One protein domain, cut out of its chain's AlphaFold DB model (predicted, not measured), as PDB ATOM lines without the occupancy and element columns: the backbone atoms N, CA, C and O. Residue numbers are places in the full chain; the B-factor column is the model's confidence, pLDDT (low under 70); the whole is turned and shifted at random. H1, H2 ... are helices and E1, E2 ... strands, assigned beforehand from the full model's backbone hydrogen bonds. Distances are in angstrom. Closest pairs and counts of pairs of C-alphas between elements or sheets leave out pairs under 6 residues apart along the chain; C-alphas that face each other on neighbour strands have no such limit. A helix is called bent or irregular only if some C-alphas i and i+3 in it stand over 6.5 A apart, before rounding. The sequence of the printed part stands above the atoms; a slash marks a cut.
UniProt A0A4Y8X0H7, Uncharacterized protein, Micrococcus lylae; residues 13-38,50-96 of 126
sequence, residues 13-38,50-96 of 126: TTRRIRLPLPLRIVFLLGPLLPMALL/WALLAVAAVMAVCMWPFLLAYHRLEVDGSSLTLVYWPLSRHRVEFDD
ATOM      1  N   THR A  13     -32.617 -32.235 -20.466       86.75
ATOM      2  CA  THR A  13     -32.497 -32.223 -19.001       86.75
ATOM      3  C   THR A  13     -31.388 -31.269 -18.584       86.75
ATOM      4  O   THR A  13     -30.298 -31.291 -19.157       86.75
ATOM      5  N   THR A  14     -31.621 -30.452 -17.555       87.00
ATOM      6  CA  THR A  14     -30.537 -29.658 -16.962       87.00
ATOM      7  C   THR A  14     -29.607 -30.517 -16.112       87.00
ATOM      8  O   THR A  14     -29.919 -31.641 -15.698       87.00
ATOM      9  N   ARG A  15     -28.427 -29.953 -15.825       87.62
ATOM     10  CA  ARG A  15     -27.485 -30.493 -14.845       87.62
ATOM     11  C   ARG A  15     -28.142 -30.549 -13.465       87.62
ATOM     12  O   ARG A  15     -28.823 -29.618 -13.050       87.62
ATOM     13  N   ARG A  16     -27.867 -31.622 -12.720       85.31
ATOM     14  CA  ARG A  16     -28.303 -31.756 -11.324       85.31
ATOM     15  C   ARG A  16     -27.589 -30.725 -10.457       85.31
ATOM     16  O   ARG A  16     -26.363 -30.773 -10.332       85.31
ATOM     17  N   ILE A  17     -28.358 -29.844  -9.836       82.12
ATOM     18  CA  ILE A  17     -27.861 -28.899  -8.840       82.12
ATOM     19  C   ILE A  17     -28.001 -29.573  -7.478       82.12
ATOM     20  O   ILE A  17     -29.063 -30.088  -7.138       82.12
ATOM     21  N   ARG A  18     -26.900 -29.633  -6.731       82.38
ATOM     22  CA  ARG A  18     -26.844 -30.211  -5.384       82.38
ATOM     23  C   ARG A  18     -26.617 -29.097  -4.377       82.38
ATOM     24  O   ARG A  18     -26.020 -28.078  -4.720       82.38
ATOM     25  N   LEU A  19     -27.008 -29.345  -3.129       77.81
ATOM     26  CA  LEU A  19     -26.601 -28.503  -2.008       77.81
ATOM     27  C   LEU A  19     -25.071 -28.333  -1.991       77.81
ATOM     28  O   LEU A  19     -24.345 -29.312  -2.224       77.81
ATOM     29  N   PRO A  20     -24.569 -27.118  -1.711       81.94
ATOM     30  CA  PRO A  20     -23.140 -26.882  -1.632       81.94
ATOM     31  C   PRO A  20     -22.538 -27.732  -0.507       81.94
ATOM     32  O   PRO A  20     -23.162 -27.960   0.532       81.94
ATOM     33  N   LEU A  21     -21.309 -28.210  -0.727       81.50
ATOM     34  CA  LEU A  21     -20.588 -29.086   0.202       81.50
ATOM     35  C   LEU A  21     -20.629 -28.624   1.677       81.50
ATOM     36  O   LEU A  21     -20.927 -29.468   2.519       81.50
ATOM     37  N   PRO A  22     -20.411 -27.336   2.024       83.44
ATOM     38  CA  PRO A  22     -20.482 -26.897   3.421       83.44
ATOM     39  C   PRO A  22     -21.856 -27.125   4.060       83.44
ATOM     40  O   PRO A  22     -21.928 -27.619   5.181       83.44
ATOM     41  N   LEU A  23     -22.954 -26.857   3.345       81.88
ATOM     42  CA  LEU A  23     -24.308 -27.108   3.855       81.88
ATOM     43  C   LEU A  23     -24.546 -28.599   4.102       81.88
ATOM     44  O   LEU A  23     -25.144 -28.971   5.106       81.88
ATOM     45  N   ARG A  24     -24.028 -29.468   3.227       81.81
ATOM     46  CA  ARG A  24     -24.103 -30.923   3.425       81.81
ATOM     47  C   ARG A  24     -23.375 -31.368   4.690       81.81
ATOM     48  O   ARG A  24     -23.896 -32.208   5.413       81.81
ATOM     49  N   ILE A  25     -22.205 -30.793   4.971       83.56
ATOM     50  CA  ILE A  25     -21.446 -31.070   6.198       83.56
ATOM     51  C   ILE A  25     -22.240 -30.623   7.430       83.56
ATOM     52  O   ILE A  25     -22.314 -31.372   8.398       83.56
ATOM     53  N   VAL A  26     -22.886 -29.454   7.381       83.69
ATOM     54  CA  VAL A  26     -23.749 -28.976   8.475       83.69
ATOM     55  C   VAL A  26     -24.905 -29.942   8.735       83.69
ATOM     56  O   VAL A  26     -25.136 -30.299   9.882       83.69
ATOM     57  N   PHE A  27     -25.593 -30.430   7.700       80.12
ATOM     58  CA  PHE A  27     -26.663 -31.423   7.878       80.12
ATOM     59  C   PHE A  27     -26.154 -32.780   8.386       80.12
ATOM     60  O   PHE A  27     -26.866 -33.466   9.112       80.12
ATOM     61  N   LEU A  28     -24.923 -33.163   8.032       81.06
ATOM     62  CA  LEU A  28     -24.308 -34.409   8.491       81.06
ATOM     63  C   LEU A  28     -23.867 -34.335   9.961       81.06
ATOM     64  O   LEU A  28     -24.066 -35.282  10.715       81.06
ATOM     65  N   LEU A  29     -23.243 -33.223  10.356       80.94
ATOM     66  CA  LEU A  29     -22.615 -33.057  11.671       80.94
ATOM     67  C   LEU A  29     -23.515 -32.353  12.689       80.94
ATOM     68  O   LEU A  29     -23.293 -32.489  13.888       80.94
ATOM     69  N   GLY A  30     -24.536 -31.627  12.237       79.94
ATOM     70  CA  GLY A  30     -25.487 -30.911  13.086       79.94
ATOM     71  C   GLY A  30     -26.097 -31.788  14.184       79.94
ATOM     72  O   GLY A  30     -26.071 -31.371  15.337       79.94
ATOM     73  N   PRO A  31     -26.553 -33.020  13.893       72.62
ATOM     74  CA  PRO A  31     -27.061 -33.940  14.914       72.62
ATOM     75  C   PRO A  31     -26.018 -34.415  15.936       72.62
ATOM     76  O   PRO A  31     -26.383 -34.845  17.028       72.62
ATOM     77  N   LEU A  32     -24.727 -34.353  15.598       74.50
ATOM     78  CA  LEU A  32     -23.624 -34.766  16.470       74.50
ATOM     79  C   LEU A  32     -23.127 -33.621  17.361       74.50
ATOM     80  O   LEU A  32     -22.544 -33.868  18.412       74.50
ATOM     81  N   LEU A  33     -23.375 -32.370  16.968       77.81
ATOM     82  CA  LEU A  33     -22.948 -31.189  17.717       77.81
ATOM     83  C   LEU A  33     -23.502 -31.151  19.160       77.81
ATOM     84  O   LEU A  33     -22.720 -30.893  20.072       77.81
ATOM     85  N   PRO A  34     -24.789 -31.470  19.417       69.50
ATOM     86  CA  PRO A  34     -25.322 -31.548  20.774       69.50
ATOM     87  C   PRO A  34     -24.642 -32.631  21.609       69.50
ATOM     88  O   PRO A  34     -24.436 -32.425  22.798       69.50
ATOM     89  N   MET A  35     -24.243 -33.754  20.995       68.19
ATOM     90  CA  MET A  35     -23.549 -34.839  21.702       68.19
ATOM     91  C   MET A  35     -22.172 -34.404  22.204       68.19
ATOM     92  O   MET A  35     -21.775 -34.786  23.299       68.19
ATOM     93  N   ALA A  36     -21.460 -33.579  21.432       70.00
ATOM     94  CA  ALA A  36     -20.166 -33.030  21.833       70.00
ATOM     95  C   ALA A  36     -20.274 -31.969  22.945       70.00
ATOM     96  O   ALA A  36     -19.292 -31.701  23.632       70.00
ATOM     97  N   LEU A  37     -21.451 -31.358  23.108       71.75
ATOM     98  CA  LEU A  37     -21.715 -30.283  24.068       71.75
ATOM     99  C   LEU A  37     -22.469 -30.755  25.317       71.75
ATOM    100  O   LEU A  37     -22.778 -29.934  26.181       71.75
ATOM    101  N   LEU A  38     -22.774 -32.051  25.427       66.69
ATOM    102  CA  LEU A  38     -23.410 -32.604  26.618       66.69
ATOM    103  C   LEU A  38     -22.471 -32.440  27.825       66.69
ATOM    104  O   LEU A  38     -21.355 -32.967  27.804       66.69
ATOM    105  N   TRP A  50     -28.204 -45.413  25.337       73.50
ATOM    106  CA  TRP A  50     -29.070 -45.830  24.245       73.50
ATOM    107  C   TRP A  50     -30.103 -44.776  23.860       73.50
ATOM    108  O   TRP A  50     -30.431 -44.675  22.682       73.50
ATOM    109  N   ALA A  51     -30.593 -43.967  24.805       74.88
ATOM    110  CA  ALA A  51     -31.573 -42.924  24.497       74.88
ATOM    111  C   ALA A  51     -30.961 -41.819  23.619       74.88
ATOM    112  O   ALA A  51     -31.552 -41.406  22.624       74.88
ATOM    113  N   LEU A  52     -29.738 -41.395  23.943       72.94
ATOM    114  CA  LEU A  52     -28.981 -40.415  23.166       72.94
ATOM    115  C   LEU A  52     -28.622 -40.956  21.775       72.94
ATOM    116  O   LEU A  52     -28.853 -40.284  20.769       72.94
ATOM    117  N   LEU A  53     -28.145 -42.200  21.706       76.12
ATOM    118  CA  LEU A  53     -27.899 -42.896  20.441       76.12
ATOM    119  C   LEU A  53     -29.164 -43.008  19.582       76.12
ATOM    120  O   LEU A  53     -29.095 -42.775  18.378       76.12
ATOM    121  N   ALA A  54     -30.316 -43.313  20.182       79.88
ATOM    122  CA  ALA A  54     -31.587 -43.393  19.471       79.88
ATOM    123  C   ALA A  54     -31.996 -42.035  18.888       79.88
ATOM    124  O   ALA A  54     -32.371 -41.966  17.719       79.88
ATOM    125  N   VAL A  55     -31.860 -40.944  19.647       80.94
ATOM    126  CA  VAL A  55     -32.142 -39.587  19.149       80.94
ATOM    127  C   VAL A  55     -31.196 -39.213  18.007       80.94
ATOM    128  O   VAL A  55     -31.656 -38.734  16.970       80.94
ATOM    129  N   ALA A  56     -29.893 -39.478  18.143       78.81
ATOM    130  CA  ALA A  56     -28.926 -39.224  17.075       78.81
ATOM    131  C   ALA A  56     -29.227 -40.052  15.817       78.81
ATOM    132  O   ALA A  56     -29.161 -39.524  14.708       78.81
ATOM    133  N   ALA A  57     -29.606 -41.322  15.980       82.19
ATOM    134  CA  ALA A  57     -29.992 -42.190  14.875       82.19
ATOM    135  C   ALA A  57     -31.256 -41.682  14.168       82.19
ATOM    136  O   ALA A  57     -31.264 -41.579  12.944       82.19
ATOM    137  N   VAL A  58     -32.296 -41.298  14.917       86.12
ATOM    138  CA  VAL A  58     -33.524 -40.718  14.352       86.12
ATOM    139  C   VAL A  58     -33.210 -39.431  13.598       86.12
ATOM    140  O   VAL A  58     -33.639 -39.280  12.460       86.12
ATOM    141  N   MET A  59     -32.406 -38.535  14.171       82.94
ATOM    142  CA  MET A  59     -32.010 -37.289  13.510       82.94
ATOM    143  C   MET A  59     -31.195 -37.550  12.240       82.94
ATOM    144  O   MET A  59     -31.462 -36.936  11.210       82.94
ATOM    145  N   ALA A  60     -30.246 -38.489  12.272       82.00
ATOM    146  CA  ALA A  60     -29.465 -38.877  11.100       82.00
ATOM    147  C   ALA A  60     -30.356 -39.453   9.991       82.00
ATOM    148  O   ALA A  60     -30.200 -39.084   8.826       82.00
ATOM    149  N   VAL A  61     -31.333 -40.293  10.352       84.38
ATOM    150  CA  VAL A  61     -32.348 -40.782   9.415       84.38
ATOM    151  C   VAL A  61     -33.181 -39.613   8.901       84.38
ATOM    152  O   VAL A  61     -33.293 -39.459   7.704       84.38
ATOM    153  N   CYS A  62     -33.695 -38.704   9.722       83.19
ATOM    154  CA  CYS A  62     -34.473 -37.563   9.224       83.19
ATOM    155  C   CYS A  62     -33.662 -36.605   8.324       83.19
ATOM    156  O   CYS A  62     -34.232 -35.974   7.436       83.19
ATOM    157  N   MET A  63     -32.344 -36.504   8.522       80.06
ATOM    158  CA  MET A  63     -31.449 -35.616   7.763       80.06
ATOM    159  C   MET A  63     -30.879 -36.267   6.487       80.06
ATOM    160  O   MET A  63     -30.482 -35.555   5.561       80.06
ATOM    161  N   TRP A  64     -30.886 -37.604   6.389       81.25
ATOM    162  CA  TRP A  64     -30.447 -38.381   5.216       81.25
ATOM    163  C   TRP A  64     -30.973 -37.867   3.859       81.25
ATOM    164  O   TRP A  64     -30.177 -37.770   2.914       81.25
ATOM    165  N   PRO A  65     -32.256 -37.464   3.730       79.75
ATOM    166  CA  PRO A  65     -32.833 -37.010   2.470       79.75
ATOM    167  C   PRO A  65     -32.146 -35.741   1.957       79.75
ATOM    168  O   PRO A  65     -31.931 -35.587   0.755       79.75
ATOM    169  N   PHE A  66     -31.747 -34.850   2.871       76.62
ATOM    170  CA  PHE A  66     -31.123 -33.566   2.552       76.62
ATOM    171  C   PHE A  66     -29.690 -33.725   2.041       76.62
ATOM    172  O   PHE A  66     -29.242 -32.947   1.203       76.62
ATOM    173  N   LEU A  67     -28.971 -34.771   2.458       75.00
ATOM    174  CA  LEU A  67     -27.637 -35.066   1.921       75.00
ATOM    175  C   LEU A  67     -27.696 -35.420   0.434       75.00
ATOM    176  O   LEU A  67     -26.828 -35.015  -0.348       75.00
ATOM    177  N   LEU A  68     -28.735 -36.149   0.032       79.06
ATOM    178  CA  LEU A  68     -28.951 -36.575  -1.347       79.06
ATOM    179  C   LEU A  68     -29.817 -35.610  -2.149       79.06
ATOM    180  O   LEU A  68     -29.943 -35.807  -3.357       79.06
ATOM    181  N   ALA A  69     -30.351 -34.564  -1.515       82.19
ATOM    182  CA  ALA A  69     -31.244 -33.635  -2.173       82.19
ATOM    183  C   ALA A  69     -30.576 -32.987  -3.390       82.19
ATOM    184  O   ALA A  69     -29.441 -32.489  -3.339       82.19
ATOM    185  N   TYR A  70     -31.291 -33.036  -4.507       84.25
ATOM    186  CA  TYR A  70     -30.887 -32.397  -5.745       84.25
ATOM    187  C   TYR A  70     -32.102 -31.854  -6.477       84.25
ATOM    188  O   TYR A  70     -33.230 -32.318  -6.301       84.25
ATOM    189  N   HIS A  71     -31.828 -30.883  -7.333       85.25
ATOM    190  CA  HIS A  71     -32.815 -30.223  -8.169       85.25
ATOM    191  C   HIS A  71     -32.421 -30.440  -9.627       85.25
ATOM    192  O   HIS A  71     -31.237 -30.336  -9.978       85.25
ATOM    193  N   ARG A  72     -33.389 -30.768 -10.479       86.44
ATOM    194  CA  ARG A  72     -33.209 -30.754 -11.934       86.44
ATOM    195  C   ARG A  72     -34.497 -30.346 -12.633       86.44
ATOM    196  O   ARG A  72     -35.582 -30.536 -12.091       86.44
ATOM    197  N   LEU A  73     -34.340 -29.825 -13.838       87.31
ATOM    198  CA  LEU A  73     -35.427 -29.568 -14.770       87.31
ATOM    199  C   LEU A  73     -35.351 -30.594 -15.894       87.31
ATOM    200  O   LEU A  73     -34.279 -30.832 -16.455       87.31
ATOM    201  N   GLU A  74     -36.489 -31.191 -16.195       88.75
ATOM    202  CA  GLU A  74     -36.708 -32.084 -17.324       88.75
ATOM    203  C   GLU A  74     -37.726 -31.412 -18.240       88.75
ATOM    204  O   GLU A  74     -38.783 -30.995 -17.772       88.75
ATOM    205  N   VAL A  75     -37.421 -31.295 -19.526       87.50
ATOM    206  CA  VAL A  75     -38.376 -30.845 -20.538       87.50
ATOM    207  C   VAL A  75     -38.718 -32.022 -21.428       87.50
ATOM    208  O   VAL A  75     -37.825 -32.688 -21.954       87.50
ATOM    209  N   ASP A  76     -40.013 -32.261 -21.579       85.94
ATOM    210  CA  ASP A  76     -40.571 -33.336 -22.384       85.94
ATOM    211  C   ASP A  76     -41.669 -32.769 -23.278       85.94
ATOM    212  O   ASP A  76     -42.773 -32.517 -22.796       85.94
ATOM    213  N   GLY A  77     -41.332 -32.522 -24.548       85.31
ATOM    214  CA  GLY A  77     -42.244 -32.083 -25.608       85.31
ATOM    215  C   GLY A  77     -43.089 -30.857 -25.251       85.31
ATOM    216  O   GLY A  77     -42.720 -29.731 -25.581       85.31
ATOM    217  N   SER A  78     -44.225 -31.102 -24.595       85.69
ATOM    218  CA  SER A  78     -45.237 -30.131 -24.171       85.69
ATOM    219  C   SER A  78     -45.194 -29.746 -22.683       85.69
ATOM    220  O   SER A  78     -46.037 -28.973 -22.233       85.69
ATOM    221  N   SER A  79     -44.261 -30.274 -21.886       86.94
ATOM    222  CA  SER A  79     -44.240 -30.029 -20.440       86.94
ATOM    223  C   SER A  79     -42.844 -29.827 -19.861       86.94
ATOM    224  O   SER A  79     -41.848 -30.368 -20.346       86.94
ATOM    225  N   LEU A  80     -42.796 -29.072 -18.767       87.88
ATOM    226  CA  LEU A  80     -41.620 -28.856 -17.943       87.88
ATOM    227  C   LEU A  80     -41.846 -29.493 -16.575       87.88
ATOM    228  O   LEU A  80     -42.832 -29.236 -15.890       87.88
ATOM    229  N   THR A  81     -40.915 -30.346 -16.167       88.44
ATOM    230  CA  THR A  81     -40.959 -31.049 -14.893       88.44
ATOM    231  C   THR A  81     -39.786 -30.636 -14.021       88.44
ATOM    232  O   THR A  81     -38.619 -30.876 -14.329       88.44
ATOM    233  N   LEU A  82     -40.111 -30.036 -12.889       86.75
ATOM    234  CA  LEU A  82     -39.187 -29.643 -11.848       86.75
ATOM    235  C   LEU A  82     -39.108 -30.755 -10.802       86.75
ATOM    236  O   LEU A  82     -40.078 -31.074 -10.115       86.75
ATOM    237  N   VAL A  83     -37.942 -31.387 -10.708       86.44
ATOM    238  CA  VAL A  83     -37.689 -32.509  -9.802       86.44
ATOM    239  C   VAL A  83     -36.897 -32.008  -8.604       86.44
ATOM    240  O   VAL A  83     -35.733 -31.630  -8.751       86.44
ATOM    241  N   TYR A  84     -37.502 -32.076  -7.423       83.12
ATOM    242  CA  TYR A  84     -36.880 -31.844  -6.125       83.12
ATOM    243  C   TYR A  84     -36.758 -33.174  -5.382       83.12
ATOM    244  O   TYR A  84     -37.582 -33.511  -4.538       83.12
ATOM    245  N   TRP A  85     -35.734 -33.970  -5.685       81.06
ATOM    246  CA  TRP A  85     -35.556 -35.246  -4.987       81.06
ATOM    247  C   TRP A  85     -35.143 -34.984  -3.528       81.06
ATOM    248  O   TRP A  85     -34.241 -34.168  -3.321       81.06
ATOM    249  N   PRO A  86     -35.720 -35.670  -2.521       74.25
ATOM    250  CA  PRO A  86     -36.818 -36.654  -2.600       74.25
ATOM    251  C   PRO A  86     -38.215 -36.067  -2.447       74.25
ATOM    252  O   PRO A  86     -39.190 -36.803  -2.520       74.25
ATOM    253  N   LEU A  87     -38.295 -34.784  -2.117       76.44
ATOM    254  CA  LEU A  87     -39.467 -34.172  -1.511       76.44
ATOM    255  C   LEU A  87     -40.628 -34.006  -2.491       76.44
ATOM    256  O   LEU A  87     -41.770 -34.216  -2.098       76.44
ATOM    257  N   SER A  88     -40.365 -33.621  -3.742       81.19
ATOM    258  CA  SER A  88     -41.441 -33.337  -4.691       81.19
ATOM    259  C   SER A  88     -41.025 -33.417  -6.159       81.19
ATOM    260  O   SER A  88     -39.854 -33.322  -6.539       81.19
ATOM    261  N   ARG A  89     -42.029 -33.593  -7.017       85.25
ATOM    262  CA  ARG A  89     -41.930 -33.455  -8.470       85.25
ATOM    263  C   ARG A  89     -43.117 -32.617  -8.923       85.25
ATOM    264  O   ARG A  89     -44.253 -33.015  -8.692       85.25
ATOM    265  N   HIS A  90     -42.849 -31.478  -9.546       85.00
ATOM    266  CA  HIS A  90     -43.874 -30.576 -10.064       85.00
ATOM    267  C   HIS A  90     -43.808 -30.562 -11.580       85.00
ATOM    268  O   HIS A  90     -42.737 -30.370 -12.149       85.00
ATOM    269  N   ARG A  91     -44.947 -30.786 -12.228       86.69
ATOM    270  CA  ARG A  91     -45.086 -30.727 -13.680       86.69
ATOM    271  C   ARG A  91     -45.932 -29.513 -14.034       86.69
ATOM    272  O   ARG A  91     -46.946 -29.287 -13.386       86.69
ATOM    273  N   VAL A  92     -45.496 -28.771 -15.039       85.50
ATOM    274  CA  VAL A  92     -46.196 -27.623 -15.612       85.50
ATOM    275  C   VAL A  92     -46.315 -27.877 -17.110       85.50
ATOM    276  O   VAL A  92     -45.310 -28.170 -17.766       85.50
ATOM    277  N   GLU A  93     -47.531 -27.840 -17.642       87.06
ATOM    278  CA  GLU A  93     -47.765 -27.936 -19.083       87.06
ATOM    279  C   GLU A  93     -47.517 -26.565 -19.717       87.06
ATOM    280  O   GLU A  93     -47.806 -25.537 -19.110       87.06
ATOM    281  N   PHE A  94     -46.924 -26.517 -20.912       84.44
ATOM    282  CA  PHE A  94     -46.625 -25.228 -21.549       84.44
ATOM    283  C   PHE A  94     -47.886 -24.438 -21.904       84.44
ATOM    284  O   PHE A  94     -47.825 -23.213 -21.936       84.44
ATOM    285  N   ASP A  95     -49.012 -25.127 -22.098       84.94
ATOM    286  CA  ASP A  95     -50.314 -24.506 -22.349       84.94
ATOM    287  C   ASP A  95     -50.844 -23.738 -21.119       84.94
ATOM    288  O   ASP A  95     -51.633 -22.808 -21.277       84.94
ATOM    289  N   ASP A  96     -50.352 -24.053 -19.913       82.06
ATOM    290  CA  ASP A  96     -50.696 -23.359 -18.664       82.06
ATOM    291  C   ASP A  96     -49.783 -22.149 -18.373       82.06
ATOM    292  O   ASP A  96     -49.986 -21.423 -17.396       82.06
TER     293      ASP A  96
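Overview. This is residues 13 to 38 and 50 to 96 of the 126 residues of an uncharacterized protein of Micrococcus lylae (UniProt A0A4Y8X0H7). A long rod has a three-stranded sheet, E1 E2 E3, in one half and two helices, H1 and H2, side by side and running opposite ways in the other. H2 runs almost directly into E1, and residues 17 to 18, before H1, pair with residues 70 to 71 of E1. The 73 printed residues have the order H1 H2 E1 E2 E3, a mixed class of helices and strands. The sheet, in the order E1 - E2 - E3, is antiparallel. The whole is only just extended, close to loose, with a radius of gyration of the C-alphas of 17.3 A and spans of 56 by 22 by 15 A.

Arrangement. E1, residues 70 to 76, E2, residues 79 to 85, and E3, residues 88 to 93, form a meander, each strand the antiparallel neighbour of the one before. E1 and E2 are a hairpin, with N 74 and O 81 2.8 A apart; E2 and E3 are another, with N 82 and O 90 2.7 A apart. H2, residues 50 to 68, and H1, residues 21 to 36, are not on the sheet. They touch, closest at the C-alphas of Arg 24 and Leu 67, 5.6 A, at a shallow tilt of 6 degrees, opposite ways. O i to N i+4 pairs are within hydrogen-bond range in 8 of 12 for H1 and 11 of 15 for H2.

Along the chain. E1 spans 19.3 A, E2 18.5 A and E3 16.6 A, ending at C-alpha 93 (-47.765, -27.936, -19.083). H2 spans 27.2 A and is only just irregular, with C-alphas 62 and 65 7.0 A apart. H1 begins at C-alpha 21 (-20.588, -29.086, 0.202), spans 22.0 A and is irregular, with C-alphas 28 and 31 7.0 A apart.

Size, cuts and confidence. The two C-alphas farthest apart, those of Leu 38 and Asp 95, are 56.5 A apart. Residues 39 to 49 are not printed, and C-alphas 38 and 50 are 14.6 A apart across the cut. The links H2 to E1, E1 to E2 and E2 to E3 are tight. The mean pLDDT of the printed part is 81.4, with residues 34 to 35 and 38 under 70.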